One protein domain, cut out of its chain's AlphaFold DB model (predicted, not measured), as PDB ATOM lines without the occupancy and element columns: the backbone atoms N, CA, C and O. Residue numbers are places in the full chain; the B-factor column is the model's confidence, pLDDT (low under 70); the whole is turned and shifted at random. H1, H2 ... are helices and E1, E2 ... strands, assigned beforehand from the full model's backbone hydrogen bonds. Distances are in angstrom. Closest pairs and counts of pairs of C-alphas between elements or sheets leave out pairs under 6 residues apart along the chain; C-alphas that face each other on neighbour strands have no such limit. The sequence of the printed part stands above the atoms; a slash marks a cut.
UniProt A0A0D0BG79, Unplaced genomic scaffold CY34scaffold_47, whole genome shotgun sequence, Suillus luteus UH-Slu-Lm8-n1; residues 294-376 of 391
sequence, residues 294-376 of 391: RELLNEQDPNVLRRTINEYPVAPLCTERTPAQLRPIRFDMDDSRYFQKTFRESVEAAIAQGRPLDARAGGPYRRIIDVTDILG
ATOM      1  N   ARG A 294     -42.667  37.617   2.193       80.50
ATOM      2  CA  ARG A 294     -41.620  37.058   3.057       80.50
ATOM      3  C   ARG A 294     -40.384  36.593   2.287       80.50
ATOM      4  O   ARG A 294     -39.276  36.853   2.738       80.50
ATOM      5  N   GLU A 295     -40.539  35.959   1.127       85.12
ATOM      6  CA  GLU A 295     -39.405  35.585   0.269       85.12
ATOM      7  C   GLU A 295     -38.678  36.828  -0.249       85.12
ATOM      8  O   GLU A 295     -37.453  36.870  -0.285       85.12
ATOM      9  N   LEU A 296     -39.440  37.871  -0.580       83.50
ATOM     10  CA  LEU A 296     -38.919  39.155  -1.046       83.50
ATOM     11  C   LEU A 296     -38.161  39.909   0.061       83.50
ATOM     12  O   LEU A 296     -37.197  40.606  -0.231       83.50
ATOM     13  N   LEU A 297     -38.569  39.740   1.323       85.62
ATOM     14  CA  LEU A 297     -37.862  40.253   2.504       85.62
ATOM     15  C   LEU A 297     -36.605  39.446   2.855       85.62
ATOM     16  O   LEU A 297     -35.675  39.996   3.443       85.62
ATOM     17  N   ASN A 298     -36.585  38.154   2.524       88.81
ATOM     18  CA  ASN A 298     -35.432  37.282   2.750       88.81
ATOM     19  C   ASN A 298     -34.353  37.448   1.670       88.81
ATOM     20  O   ASN A 298     -33.195  37.110   1.914       88.81
ATOM     21  N   GLU A 299     -34.715  37.966   0.493       90.31
ATOM     22  CA  GLU A 299     -33.770  38.256  -0.578       90.31
ATOM     23  C   GLU A 299     -32.888  39.456  -0.210       90.31
ATOM     24  O   GLU A 299     -33.362  40.580  -0.038       90.31
ATOM     25  N   GLN A 300     -31.582  39.214  -0.091       86.62
ATOM     26  CA  GLN A 300     -30.610  40.248   0.265       86.62
ATOM     27  C   GLN A 300     -29.884  40.822  -0.952       86.62
ATOM     28  O   GLN A 300     -29.299  41.906  -0.836       86.62
ATOM     29  N   ASP A 301     -29.912  40.135  -2.101       90.12
ATOM     30  CA  ASP A 301     -29.215  40.595  -3.298       90.12
ATOM     31  C   ASP A 301     -30.020  41.705  -4.011       90.12
ATOM     32  O   ASP A 301     -31.107  41.451  -4.554       90.12
ATOM     33  N   PRO A 302     -29.497  42.949  -4.075       88.31
ATOM     34  CA  PRO A 302     -30.159  44.044  -4.775       88.31
ATOM     35  C   PRO A 302     -30.394  43.743  -6.254       88.31
ATOM     36  O   PRO A 302     -31.397  44.188  -6.809       88.31
ATOM     37  N   ASN A 303     -29.511  42.990  -6.912       90.94
ATOM     38  CA  ASN A 303     -29.656  42.674  -8.330       90.94
ATOM     39  C   ASN A 303     -30.825  41.717  -8.562       90.94
ATOM     40  O   ASN A 303     -31.598  41.908  -9.505       90.94
ATOM     41  N   VAL A 304     -30.996  40.734  -7.675       90.62
ATOM     42  CA  VAL A 304     -32.126  39.800  -7.725       90.62
ATOM     43  C   VAL A 304     -33.434  40.535  -7.460       90.62
ATOM     44  O   VAL A 304     -34.401  40.346  -8.205       90.62
ATOM     45  N   LEU A 305     -33.465  41.436  -6.475       88.81
ATOM     46  CA  LEU A 305     -34.639  42.267  -6.199       88.81
ATOM     47  C   LEU A 305     -34.988  43.170  -7.385       88.81
ATOM     48  O   LEU A 305     -36.139  43.191  -7.824       88.81
ATOM     49  N   ARG A 306     -33.999  43.870  -7.954       90.06
ATOM     50  CA  ARG A 306     -34.195  44.756  -9.117       90.06
ATOM     51  C   ARG A 306     -34.756  43.982 -10.303       90.06
ATOM     52  O   ARG A 306     -35.721  44.422 -10.930       90.06
ATOM     53  N   ARG A 307     -34.186  42.808 -10.579       90.50
ATOM     54  CA  ARG A 307     -34.660  41.904 -11.631       90.50
ATOM     55  C   ARG A 307     -36.094  41.449 -11.367       90.50
ATOM     56  O   ARG A 307     -36.941  41.604 -12.238       90.50
ATOM     57  N   THR A 308     -36.388  40.996 -10.151       86.94
ATOM     58  CA  THR A 308     -37.722  40.514  -9.754       86.94
ATOM     59  C   THR A 308     -38.792  41.600  -9.909       86.94
ATOM     60  O   THR A 308     -39.884  41.338 -10.414       86.94
ATOM     61  N   ILE A 309     -38.479  42.835  -9.518       85.56
ATOM     62  CA  ILE A 309     -39.400  43.980  -9.596       85.56
ATOM     63  C   ILE A 309     -39.651  44.393 -11.049       85.56
ATOM     64  O   ILE A 309     -40.784  44.713 -11.419       85.56
ATOM     65  N   ASN A 310     -38.619  44.342 -11.889       86.44
ATOM     66  CA  ASN A 310     -38.730  44.670 -13.307       86.44
ATOM     67  C   ASN A 310     -39.400  43.567 -14.139       86.44
ATOM     68  O   ASN A 310     -40.095  43.881 -15.108       86.44
ATOM     69  N   GLU A 311     -39.240  42.301 -13.772       87.12
ATOM     70  CA  GLU A 311     -39.862  41.179 -14.480       87.12
ATOM     71  C   GLU A 311     -41.340  41.001 -14.099       87.12
ATOM     72  O   GLU A 311     -42.155  40.679 -14.963       87.12
ATOM     73  N   TYR A 312     -41.714  41.271 -12.841       80.19
ATOM     74  CA  TYR A 312     -43.045  40.935 -12.324       80.19
ATOM     75  C   TYR A 312     -43.712  42.081 -11.540       80.19
ATOM     76  O   TYR A 312     -43.819  42.001 -10.307       80.19
ATOM     77  N   PRO A 313     -44.200  43.139 -12.218       78.06
ATOM     78  CA  PRO A 313     -45.064  44.133 -11.584       78.06
ATOM     79  C   PRO A 313     -46.414  43.500 -11.199       78.06
ATOM     80  O   PRO A 313     -47.021  42.797 -12.003       78.06
ATOM     81  N   VAL A 314     -46.889  43.750  -9.975       75.69
ATOM     82  CA  VAL A 314     -48.127  43.154  -9.426       75.69
ATOM     83  C   VAL A 314     -49.384  43.778 -10.014       75.69
ATOM     84  O   VAL A 314     -50.362  43.083 -10.268       75.69
ATOM     85  N   ALA A 315     -49.369  45.087 -10.252       69.25
ATOM     86  CA  ALA A 315     -50.522  45.810 -10.765       69.25
ATOM     87  C   ALA A 315     -50.089  47.088 -11.505       69.25
ATOM     88  O   ALA A 315     -48.971  47.581 -11.295       69.25
ATOM     89  N   PRO A 316     -50.961  47.648 -12.363       68.50
ATOM     90  CA  PRO A 316     -50.750  48.973 -12.930       68.50
ATOM     91  C   PRO A 316     -50.687  50.034 -11.823       68.50
ATOM     92  O   PRO A 316     -51.356  49.928 -10.793       68.50
ATOM     93  N   LEU A 317     -49.880  51.074 -12.048       69.38
ATOM     94  CA  LEU A 317     -49.697  52.181 -11.108       69.38
ATOM     95  C   LEU A 317     -51.046  52.807 -10.724       69.38
ATOM     96  O   LEU A 317     -51.842  53.173 -11.592       69.38
ATOM     97  N   CYS A 318     -51.294  52.979  -9.421       65.38
ATOM     98  CA  CYS A 318     -52.432  53.787  -8.988       65.38
ATOM     99  C   CYS A 318     -52.202  55.235  -9.411       65.38
ATOM    100  O   CYS A 318     -51.176  55.840  -9.107       65.38
ATOM    101  N   THR A 319     -53.203  55.807 -10.070       68.19
ATOM    102  CA  THR A 319     -53.228  57.226 -10.413       68.19
ATOM    103  C   THR A 319     -53.186  58.083  -9.148       68.19
ATOM    104  O   THR A 319     -53.896  57.785  -8.188       68.19
ATOM    105  N   GLU A 320     -52.447  59.195  -9.175       71.00
ATOM    106  CA  GLU A 320     -52.224  60.123  -8.042       71.00
ATOM    107  C   GLU A 320     -53.499  60.742  -7.437       71.00
ATOM    108  O   GLU A 320     -53.462  61.386  -6.387       71.00
ATOM    109  N   ARG A 321     -54.647  60.510  -8.078       80.44
ATOM    110  CA  ARG A 321     -55.979  60.897  -7.606       80.44
ATOM    111  C   ARG A 321     -56.485  60.061  -6.425       80.44
ATOM    112  O   ARG A 321     -57.569  60.346  -5.923       80.44
ATOM    113  N   THR A 322     -55.749  59.046  -5.970       81.12
ATOM    114  CA  THR A 322     -56.125  58.300  -4.764       81.12
ATOM    115  C   THR A 322     -56.015  59.171  -3.501       81.12
ATOM    116  O   THR A 322     -55.099  60.001  -3.389       81.12
ATOM    117  N   PRO A 323     -56.939  58.994  -2.530       83.06
ATOM    118  CA  PRO A 323     -56.853  59.629  -1.215       83.06
ATOM    119  C   PRO A 323     -55.473  59.420  -0.592       83.06
ATOM    120  O   PRO A 323     -54.884  58.359  -0.782       83.06
ATOM    121  N   ALA A 324     -54.974  60.390   0.182       82.19
ATOM    122  CA  ALA A 324     -53.616  60.351   0.740       82.19
ATOM    123  C   ALA A 324     -53.295  59.031   1.470       82.19
ATOM    124  O   ALA A 324     -52.222  58.468   1.276       82.19
ATOM    125  N   GLN A 325     -54.266  58.496   2.214       81.75
ATOM    126  CA  GLN A 325     -54.161  57.226   2.941       81.75
ATOM    127  C   GLN A 325     -54.054  55.979   2.045       81.75
ATOM    128  O   GLN A 325     -53.597  54.945   2.503       81.75
ATOM    129  N   LEU A 326     -54.455  56.068   0.773       81.44
ATOM    130  CA  LEU A 326     -54.377  54.988  -0.221       81.44
ATOM    131  C   LEU A 326     -53.275  55.228  -1.258       81.44
ATOM    132  O   LEU A 326     -53.142  54.467  -2.219       81.44
ATOM    133  N   ARG A 327     -52.496  56.307  -1.116       88.88
ATOM    134  CA  ARG A 327     -51.366  56.545  -2.012       88.88
ATOM    135  C   ARG A 327     -50.308  55.475  -1.770       88.88
ATOM    136  O   ARG A 327     -50.042  55.167  -0.608       88.88
ATOM    137  N   PRO A 328     -49.677  54.946  -2.821       91.00
ATOM    138  CA  PRO A 328     -48.593  53.997  -2.652       91.00
ATOM    139  C   PRO A 328     -47.424  54.643  -1.901       91.00
ATOM    140  O   PRO A 328     -47.133  55.831  -2.082       91.00
ATOM    141  N   ILE A 329     -46.764  53.865  -1.049       92.94
ATOM    142  CA  ILE A 329     -45.430  54.204  -0.558       92.94
ATOM    143  C   ILE A 329     -44.483  54.022  -1.744       92.94
ATOM    144  O   ILE A 329     -44.525  52.989  -2.410       92.94
ATOM    145  N   ARG A 330     -43.688  55.048  -2.056       92.56
ATOM    146  CA  ARG A 330     -42.740  55.021  -3.173       92.56
ATOM    147  C   ARG A 330     -41.345  54.729  -2.642       92.56
ATOM    148  O   ARG A 330     -40.853  55.474  -1.801       92.56
ATOM    149  N   PHE A 331     -40.717  53.684  -3.163       93.12
ATOM    150  CA  PHE A 331     -39.343  53.317  -2.840       93.12
ATOM    151  C   PHE A 331     -38.453  53.414  -4.084       93.12
ATOM    152  O   PHE A 331     -38.785  52.869  -5.135       93.12
ATOM    153  N   ASP A 332     -37.335  54.130  -3.997       92.62
ATOM    154  CA  ASP A 332     -36.370  54.202  -5.094       92.62
ATOM    155  C   ASP A 332     -35.186  53.279  -4.798       92.62
ATOM    156  O   ASP A 332     -34.433  53.499  -3.852       92.62
ATOM    157  N   MET A 333     -35.038  52.222  -5.597       89.62
ATOM    158  CA  MET A 333     -33.942  51.264  -5.452       89.62
ATOM    159  C   MET A 333     -32.643  51.773  -6.072       89.62
ATOM    160  O   MET A 333     -31.612  51.104  -5.929       89.62
ATOM    161  N   ASP A 334     -32.677  52.893  -6.799       88.19
ATOM    162  CA  ASP A 334     -31.500  53.457  -7.453       88.19
ATOM    163  C   ASP A 334     -30.535  54.092  -6.434       88.19
ATOM    164  O   ASP A 334     -29.337  54.169  -6.713       88.19
ATOM    165  N   ASP A 335     -31.003  54.447  -5.227       87.44
ATOM    166  CA  ASP A 335     -30.120  54.878  -4.136       87.44
ATOM    167  C   ASP A 335     -29.500  53.671  -3.411       87.44
ATOM    168  O   ASP A 335     -30.075  53.053  -2.507       87.44
ATOM    169  N   SER A 336     -28.274  53.334  -3.810       79.12
ATOM    170  CA  SER A 336     -27.518  52.212  -3.255       79.12
ATOM    171  C   SER A 336     -27.161  52.377  -1.778       79.12
ATOM    172  O   SER A 336     -26.887  51.380  -1.114       79.12
ATOM    173  N   ARG A 337     -27.145  53.608  -1.245       81.12
ATOM    174  CA  ARG A 337     -26.686  53.877   0.134       81.12
ATOM    175  C   ARG A 337     -27.660  53.382   1.188       81.12
ATOM    176  O   ARG A 337     -27.269  53.156   2.329       81.12
ATOM    177  N   TYR A 338     -28.914  53.204   0.801       75.31
ATOM    178  CA  TYR A 338     -29.983  52.895   1.737       75.31
ATOM    179  C   TYR A 338     -30.684  51.582   1.429       75.31
ATOM    180  O   TYR A 338     -31.386  51.059   2.291       75.31
ATOM    181  N   PHE A 339     -30.414  51.006   0.258       81.94
ATOM    182  CA  PHE A 339     -31.178  49.926  -0.338       81.94
ATOM    183  C   PHE A 339     -31.747  48.901   0.655       81.94
ATOM    184  O   PHE A 339     -32.959  48.867   0.828       81.94
ATOM    185  N   GLN A 340     -30.919  48.124   1.361       75.50
ATOM    186  CA  GLN A 340     -31.427  47.060   2.242       75.50
ATOM    187  C   GLN A 340     -32.232  47.592   3.433       75.50
ATOM    188  O   GLN A 340     -33.338  47.113   3.688       75.50
ATOM    189  N   LYS A 341     -31.695  48.584   4.155       84.06
ATOM    190  CA  LYS A 341     -32.345  49.115   5.358       84.06
ATOM    191  C   LYS A 341     -33.668  49.791   4.997       84.06
ATOM    192  O   LYS A 341     -34.704  49.448   5.557       84.06
ATOM    193  N   THR A 342     -33.657  50.662   3.990       89.81
ATOM    194  CA  THR A 342     -34.864  51.388   3.584       89.81
ATOM    195  C   THR A 342     -35.854  50.535   2.810       89.81
ATOM    196  O   THR A 342     -37.047  50.821   2.873       89.81
ATOM    197  N   PHE A 343     -35.416  49.487   2.102       90.44
ATOM    198  CA  PHE A 343     -36.348  48.590   1.419       90.44
ATOM    199  C   PHE A 343     -37.198  47.838   2.435       90.44
ATOM    200  O   PHE A 343     -38.424  47.880   2.359       90.44
ATOM    201  N   ARG A 344     -36.548  47.221   3.429       90.44
ATOM    202  CA  ARG A 344     -37.241  46.511   4.504       90.44
ATOM    203  C   ARG A 344     -38.180  47.436   5.275       90.44
ATOM    204  O   ARG A 344     -39.352  47.108   5.422       90.44
ATOM    205  N   GLU A 345     -37.699  48.611   5.678       92.75
ATOM    206  CA  GLU A 345     -38.523  49.621   6.358       92.75
ATOM    207  C   GLU A 345     -39.719  50.062   5.497       92.75
ATOM    208  O   GLU A 345     -40.822  50.224   6.012       92.75
ATOM    209  N   SER A 346     -39.545  50.206   4.178       92.75
ATOM    210  CA  SER A 346     -40.632  50.585   3.262       92.75
ATOM    211  C   SER A 346     -41.676  49.481   3.106       92.75
ATOM    212  O   SER A 346     -42.871  49.776   3.050       92.75
ATOM    213  N   VAL A 347     -41.247  48.217   3.051       90.62
ATOM    214  CA  VAL A 347     -42.144  47.052   3.030       90.62
ATOM    215  C   VAL A 347     -42.923  46.957   4.339       90.62
ATOM    216  O   VAL A 347     -44.149  46.861   4.315       90.62
ATOM    217  N   GLU A 348     -42.237  47.040   5.478       91.00
ATOM    218  CA  GLU A 348     -42.865  46.999   6.802       91.00
ATOM    219  C   GLU A 348     -43.841  48.171   6.992       91.00
ATOM    220  O   GLU A 348     -44.963  47.963   7.450       91.00
ATOM    221  N   ALA A 349     -43.480  49.382   6.552       91.88
ATOM    222  CA  ALA A 349     -44.366  50.544   6.583       91.88
ATOM    223  C   ALA A 349     -45.593  50.375   5.675       91.88
ATOM    224  O   ALA A 349     -46.695  50.772   6.060       91.88
ATOM    225  N   ALA A 350     -45.429  49.785   4.487       91.38
ATOM    226  CA  ALA A 350     -46.534  49.520   3.567       91.38
ATOM    227  C   ALA A 350     -47.532  48.535   4.183       91.38
ATOM    228  O   ALA A 350     -48.733  48.810   4.204       91.38
ATOM    229  N   ILE A 351     -47.026  47.451   4.776       89.00
ATOM    230  CA  ILE A 351     -47.832  46.446   5.477       89.00
ATOM    231  C   ILE A 351     -48.538  47.072   6.686       89.00
ATOM    232  O   ILE A 351     -49.756  46.965   6.804       89.00
ATOM    233  N   ALA A 352     -47.803  47.780   7.547       89.94
ATOM    234  CA  ALA A 352     -48.350  48.389   8.759       89.94
ATOM    235  C   ALA A 352     -49.435  49.437   8.463       89.94
ATOM    236  O   ALA A 352     -50.388  49.577   9.227       89.94
ATOM    237  N   GLN A 353     -49.307  50.169   7.353       90.62
ATOM    238  CA  GLN A 353     -50.278  51.187   6.946       90.62
ATOM    239  C   GLN A 353     -51.398  50.628   6.055       90.62
ATOM    240  O   GLN A 353     -52.313  51.377   5.714       90.62
ATOM    241  N   GLY A 354     -51.334  49.355   5.645       89.75
ATOM    242  CA  GLY A 354     -52.268  48.787   4.667       89.75
ATOM    243  C   GLY A 354     -52.213  49.503   3.314       89.75
ATOM    244  O   GLY A 354     -53.243  49.697   2.665       89.75
ATOM    245  N   ARG A 355     -51.025  49.963   2.909       91.00
ATOM    246  CA  ARG A 355     -50.805  50.772   1.702       91.00
ATOM    247  C   ARG A 355     -50.062  49.972   0.637       91.00
ATOM    248  O   ARG A 355     -49.218  49.152   0.982       91.00
ATOM    249  N   PRO A 356     -50.310  50.238  -0.657       90.88
ATOM    250  CA  PRO A 356     -49.526  49.607  -1.703       90.88
ATOM    251  C   PRO A 356     -48.074  50.101  -1.649       90.88
ATOM    252  O   PRO A 356     -47.816  51.248  -1.273       90.88
ATOM    253  N   LEU A 357     -47.136  49.252  -2.061       92.31
ATOM    254  CA  LEU A 357     -45.733  49.619  -2.235       92.31
ATOM    255  C   LEU A 357     -45.410  49.638  -3.725       92.31
ATOM    256  O   LEU A 357     -45.464  48.601  -4.396       92.31
ATOM    257  N   ASP A 358     -45.031  50.812  -4.216       93.00
ATOM    258  CA  ASP A 358     -44.483  50.978  -5.551       93.00
ATOM    259  C   ASP A 358     -42.969  51.190  -5.418       93.00
ATOM    260  O   ASP A 358     -42.535  52.091  -4.699       93.00
ATOM    261  N   ALA A 359     -42.150  50.406  -6.121       92.25
ATOM    262  CA  ALA A 359     -40.722  50.692  -6.212       92.25
ATOM    263  C   ALA A 359     -40.210  50.782  -7.639       92.25
ATOM    264  O   ALA A 359     -40.821  50.294  -8.590       92.25
ATOM    265  N   ARG A 360     -39.075  51.453  -7.775       92.12
ATOM    266  CA  ARG A 360     -38.397  51.714  -9.038       92.12
ATOM    267  C   ARG A 360     -36.985  51.139  -8.983       92.12
ATOM    268  O   ARG A 360     -36.291  51.349  -7.999       92.12
ATOM    269  N   ALA A 361     -36.568  50.482 -10.062       90.19
ATOM    270  CA  ALA A 361     -35.213  49.978 -10.282       90.19
ATOM    271  C   ALA A 361     -34.753  50.331 -11.703       90.19
ATOM    272  O   ALA A 361     -34.970  49.548 -12.634       90.19
ATOM    273  N   GLY A 362     -34.166  51.514 -11.885       87.88
ATOM    274  CA  GLY A 362     -33.662  51.984 -13.176       87.88
ATOM    275  C   GLY A 362     -34.752  52.248 -14.221       87.88
ATOM    276  O   GLY A 362     -34.551  51.971 -15.399       87.88
ATOM    277  N   GLY A 363     -35.928  52.738 -13.811       89.38
ATOM    278  CA  GLY A 363     -37.064  52.911 -14.723       89.38
ATOM    279  C   GLY A 363     -38.301  53.552 -14.084       89.38
ATOM    280  O   GLY A 363     -38.175  54.286 -13.110       89.38
ATOM    281  N   PRO A 364     -39.515  53.320 -14.616       90.25
ATOM    282  CA  PRO A 364     -40.742  53.781 -13.974       90.25
ATOM    283  C   PRO A 364     -41.020  53.002 -12.680       90.25
ATOM    284  O   PRO A 364     -40.561  51.872 -12.504       90.25
ATOM    285  N   TYR A 365     -41.818  53.593 -11.788       91.38
ATOM    286  CA  TYR A 365     -42.321  52.891 -10.608       91.38
ATOM    287  C   TYR A 365     -43.175  51.684 -11.011       91.38
ATOM    288  O   TYR A 365     -43.942  51.728 -11.974       91.38
ATOM    289  N   ARG A 366     -43.054  50.605 -10.244       89.94
ATOM    290  CA  ARG A 366     -43.791  49.355 -10.416       89.94
ATOM    291  C   ARG A 366     -44.367  48.932  -9.078       89.94
ATOM    292  O   ARG A 366     -43.684  49.020  -8.061       89.94
ATOM    293  N   ARG A 367     -45.605  48.440  -9.075       89.06
ATOM    294  CA  ARG A 367     -46.223  47.911  -7.859       89.06
ATOM    295  C   ARG A 367     -45.629  46.560  -7.491       89.06
ATOM    296  O   ARG A 367     -45.576  45.667  -8.337       89.06
ATOM    297  N   ILE A 368     -45.232  46.406  -6.233       88.06
ATOM    298  CA  ILE A 368     -44.619  45.178  -5.702       88.06
ATOM    299  C   ILE A 368     -45.498  44.550  -4.627       88.06
ATOM    300  O   ILE A 368     -45.526  43.324  -4.522       88.06
ATOM    301  N   ILE A 369     -46.214  45.383  -3.871       84.88
ATOM    302  CA  ILE A 369     -47.185  44.967  -2.860       84.88
ATOM    303  C   ILE A 369     -48.492  45.693  -3.155       84.88
ATOM    304  O   ILE A 369     -48.493  46.924  -3.269       84.88
ATOM    305  N   ASP A 370     -49.584  44.946  -3.294       82.06
ATOM    306  CA  ASP A 370     -50.921  45.521  -3.435       82.06
ATOM    307  C   ASP A 370     -51.690  45.487  -2.109       82.06
ATOM    308  O   ASP A 370     -51.425  44.670  -1.227       82.06
ATOM    309  N   VAL A 371     -52.662  46.388  -1.963       72.94
ATOM    310  CA  VAL A 371     -53.476  46.513  -0.736       72.94
ATOM    311  C   VAL A 371     -54.273  45.236  -0.464       72.94
ATOM    312  O   VAL A 371     -54.506  44.872   0.688       72.94
ATOM    313  N   THR A 372     -54.673  44.547  -1.530       67.06
ATOM    314  CA  THR A 372     -55.413  43.283  -1.477       67.06
ATOM    315  C   THR A 372     -54.603  42.173  -0.826       67.06
ATOM    316  O   THR A 372     -55.129  41.428  -0.003       67.06
ATOM    317  N   ASP A 373     -53.306  42.116  -1.127       65.38
ATOM    318  CA  ASP A 373     -52.415  41.081  -0.606       65.38
ATOM    319  C   ASP A 373     -52.156  41.285   0.891       65.38
ATOM    320  O   ASP A 373     -52.113  40.321   1.651       65.38
ATOM    321  N   ILE A 374     -52.045  42.543   1.337       60.44
ATOM    322  CA  ILE A 374     -51.765  42.883   2.742       60.44
ATOM    323  C   ILE A 374     -52.949  42.550   3.649       60.44
ATOM    324  O   ILE A 374     -52.771  42.043   4.754       60.44
ATOM    325  N   LEU A 375     -54.169  42.851   3.205       58.53
ATOM    326  CA  LEU A 375     -55.357  42.664   4.036       58.53
ATOM    327  C   LEU A 375     -55.823  41.202   4.081       58.53
ATOM    328  O   LEU A 375     -56.819  40.911   4.742       58.53
ATOM    329  N   GLY A 376     -55.176  40.293   3.337       50.53
ATOM    330  CA  GLY A 376     -55.705  38.947   3.094       50.53
ATOM    331  C   GLY A 376     -57.075  38.972   2.406       50.53
ATOM    332  O   GLY A 376     -57.735  37.942   2.275       50.53
TER     333      GLY A 376
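This is residues 294 to 376 of the 391 residues of an uncharacterized protein of Suillus luteus UH-Slu-Lm8-n1 (UniProt A0A0D0BG79). A small sheet of three strands has two helices over one face: the long H3 runs along E1 and E2, while H2 lies crosswise over E2 and E3. H2 and H3 begin near each other and spread as a loose V, with short H1 near both, while short H4 lies by the last turns of H3, and a long stretch without named elements, residues 312 to 328, leads from H2 to E1. The 83 printed residues run H1 H2 E1 H3 E2 E3 H4, four named helices and three named strands; the sheet, in the order E1 E2 E3, is mixed, and the class is mixed, helices and strands. The whole is compact, with a radius of gyration of the C-alphas of 11.9 A and spans of 32 by 23 by 22 A.

H1, residues 294 to 298, is close to but not clearly touching H2, residues 302 to 311; their closest C-alphas, of Leu 296 and Leu 305, are 7.4 A apart. E1, residues 329 to 332, and E2, residues 357 to 360, are parallel neighbours at 20 degrees, with N 331 and O 358 at 2.9 A. Between them in the chain stands H3, residues 339 to 353: a strand-helix-strand unit, two parallel neighbour strands joined through a helix, with a right-handed crossover. E3, residues 366 to 369, is antiparallel to E2 at 145 degrees and forms a hairpin with it; N 359 and O 366 are 2.8 A apart. H2 and H3 are on the same face of the sheet, two layers, helices over one face. H2 is across the strands at a height over the sheet of 10.3 A, and its closest C-alphas to E3 are those of Ile 309 and Ile 368, 6.6 A. H3 is along the strands at a height of 8.7 A, 6 degrees from E1 on the local plane; Ala 350 and Leu 357 are its closest C-alphas to E2, 5.9 A. H4, residues 371 to 374, is close to but not clearly touching H3, with C-alphas Ile 351 and Ile 374 closest at 6.0 A. In H1, H2 and H3 every O i to N i+4 pair is within hydrogen-bond range; H4 is too short for one.

H1 begins at C-alpha 294, (-41.620, 37.058, 3.057). H2 is 14.0 A long, H3 20.5 A, E1 10.1 A, E2 10.2 A and E3 9.4 A. H4 ends at C-alpha 374, (-51.765, 42.883, 2.742).

The C-alphas farthest apart, of Asp 301 and Arg 321, are 33.9 A apart. The printed part has no cut, and the link from H2 to E1 is long. Residues 315 to 319 and 372 to 376 have pLDDT under 70.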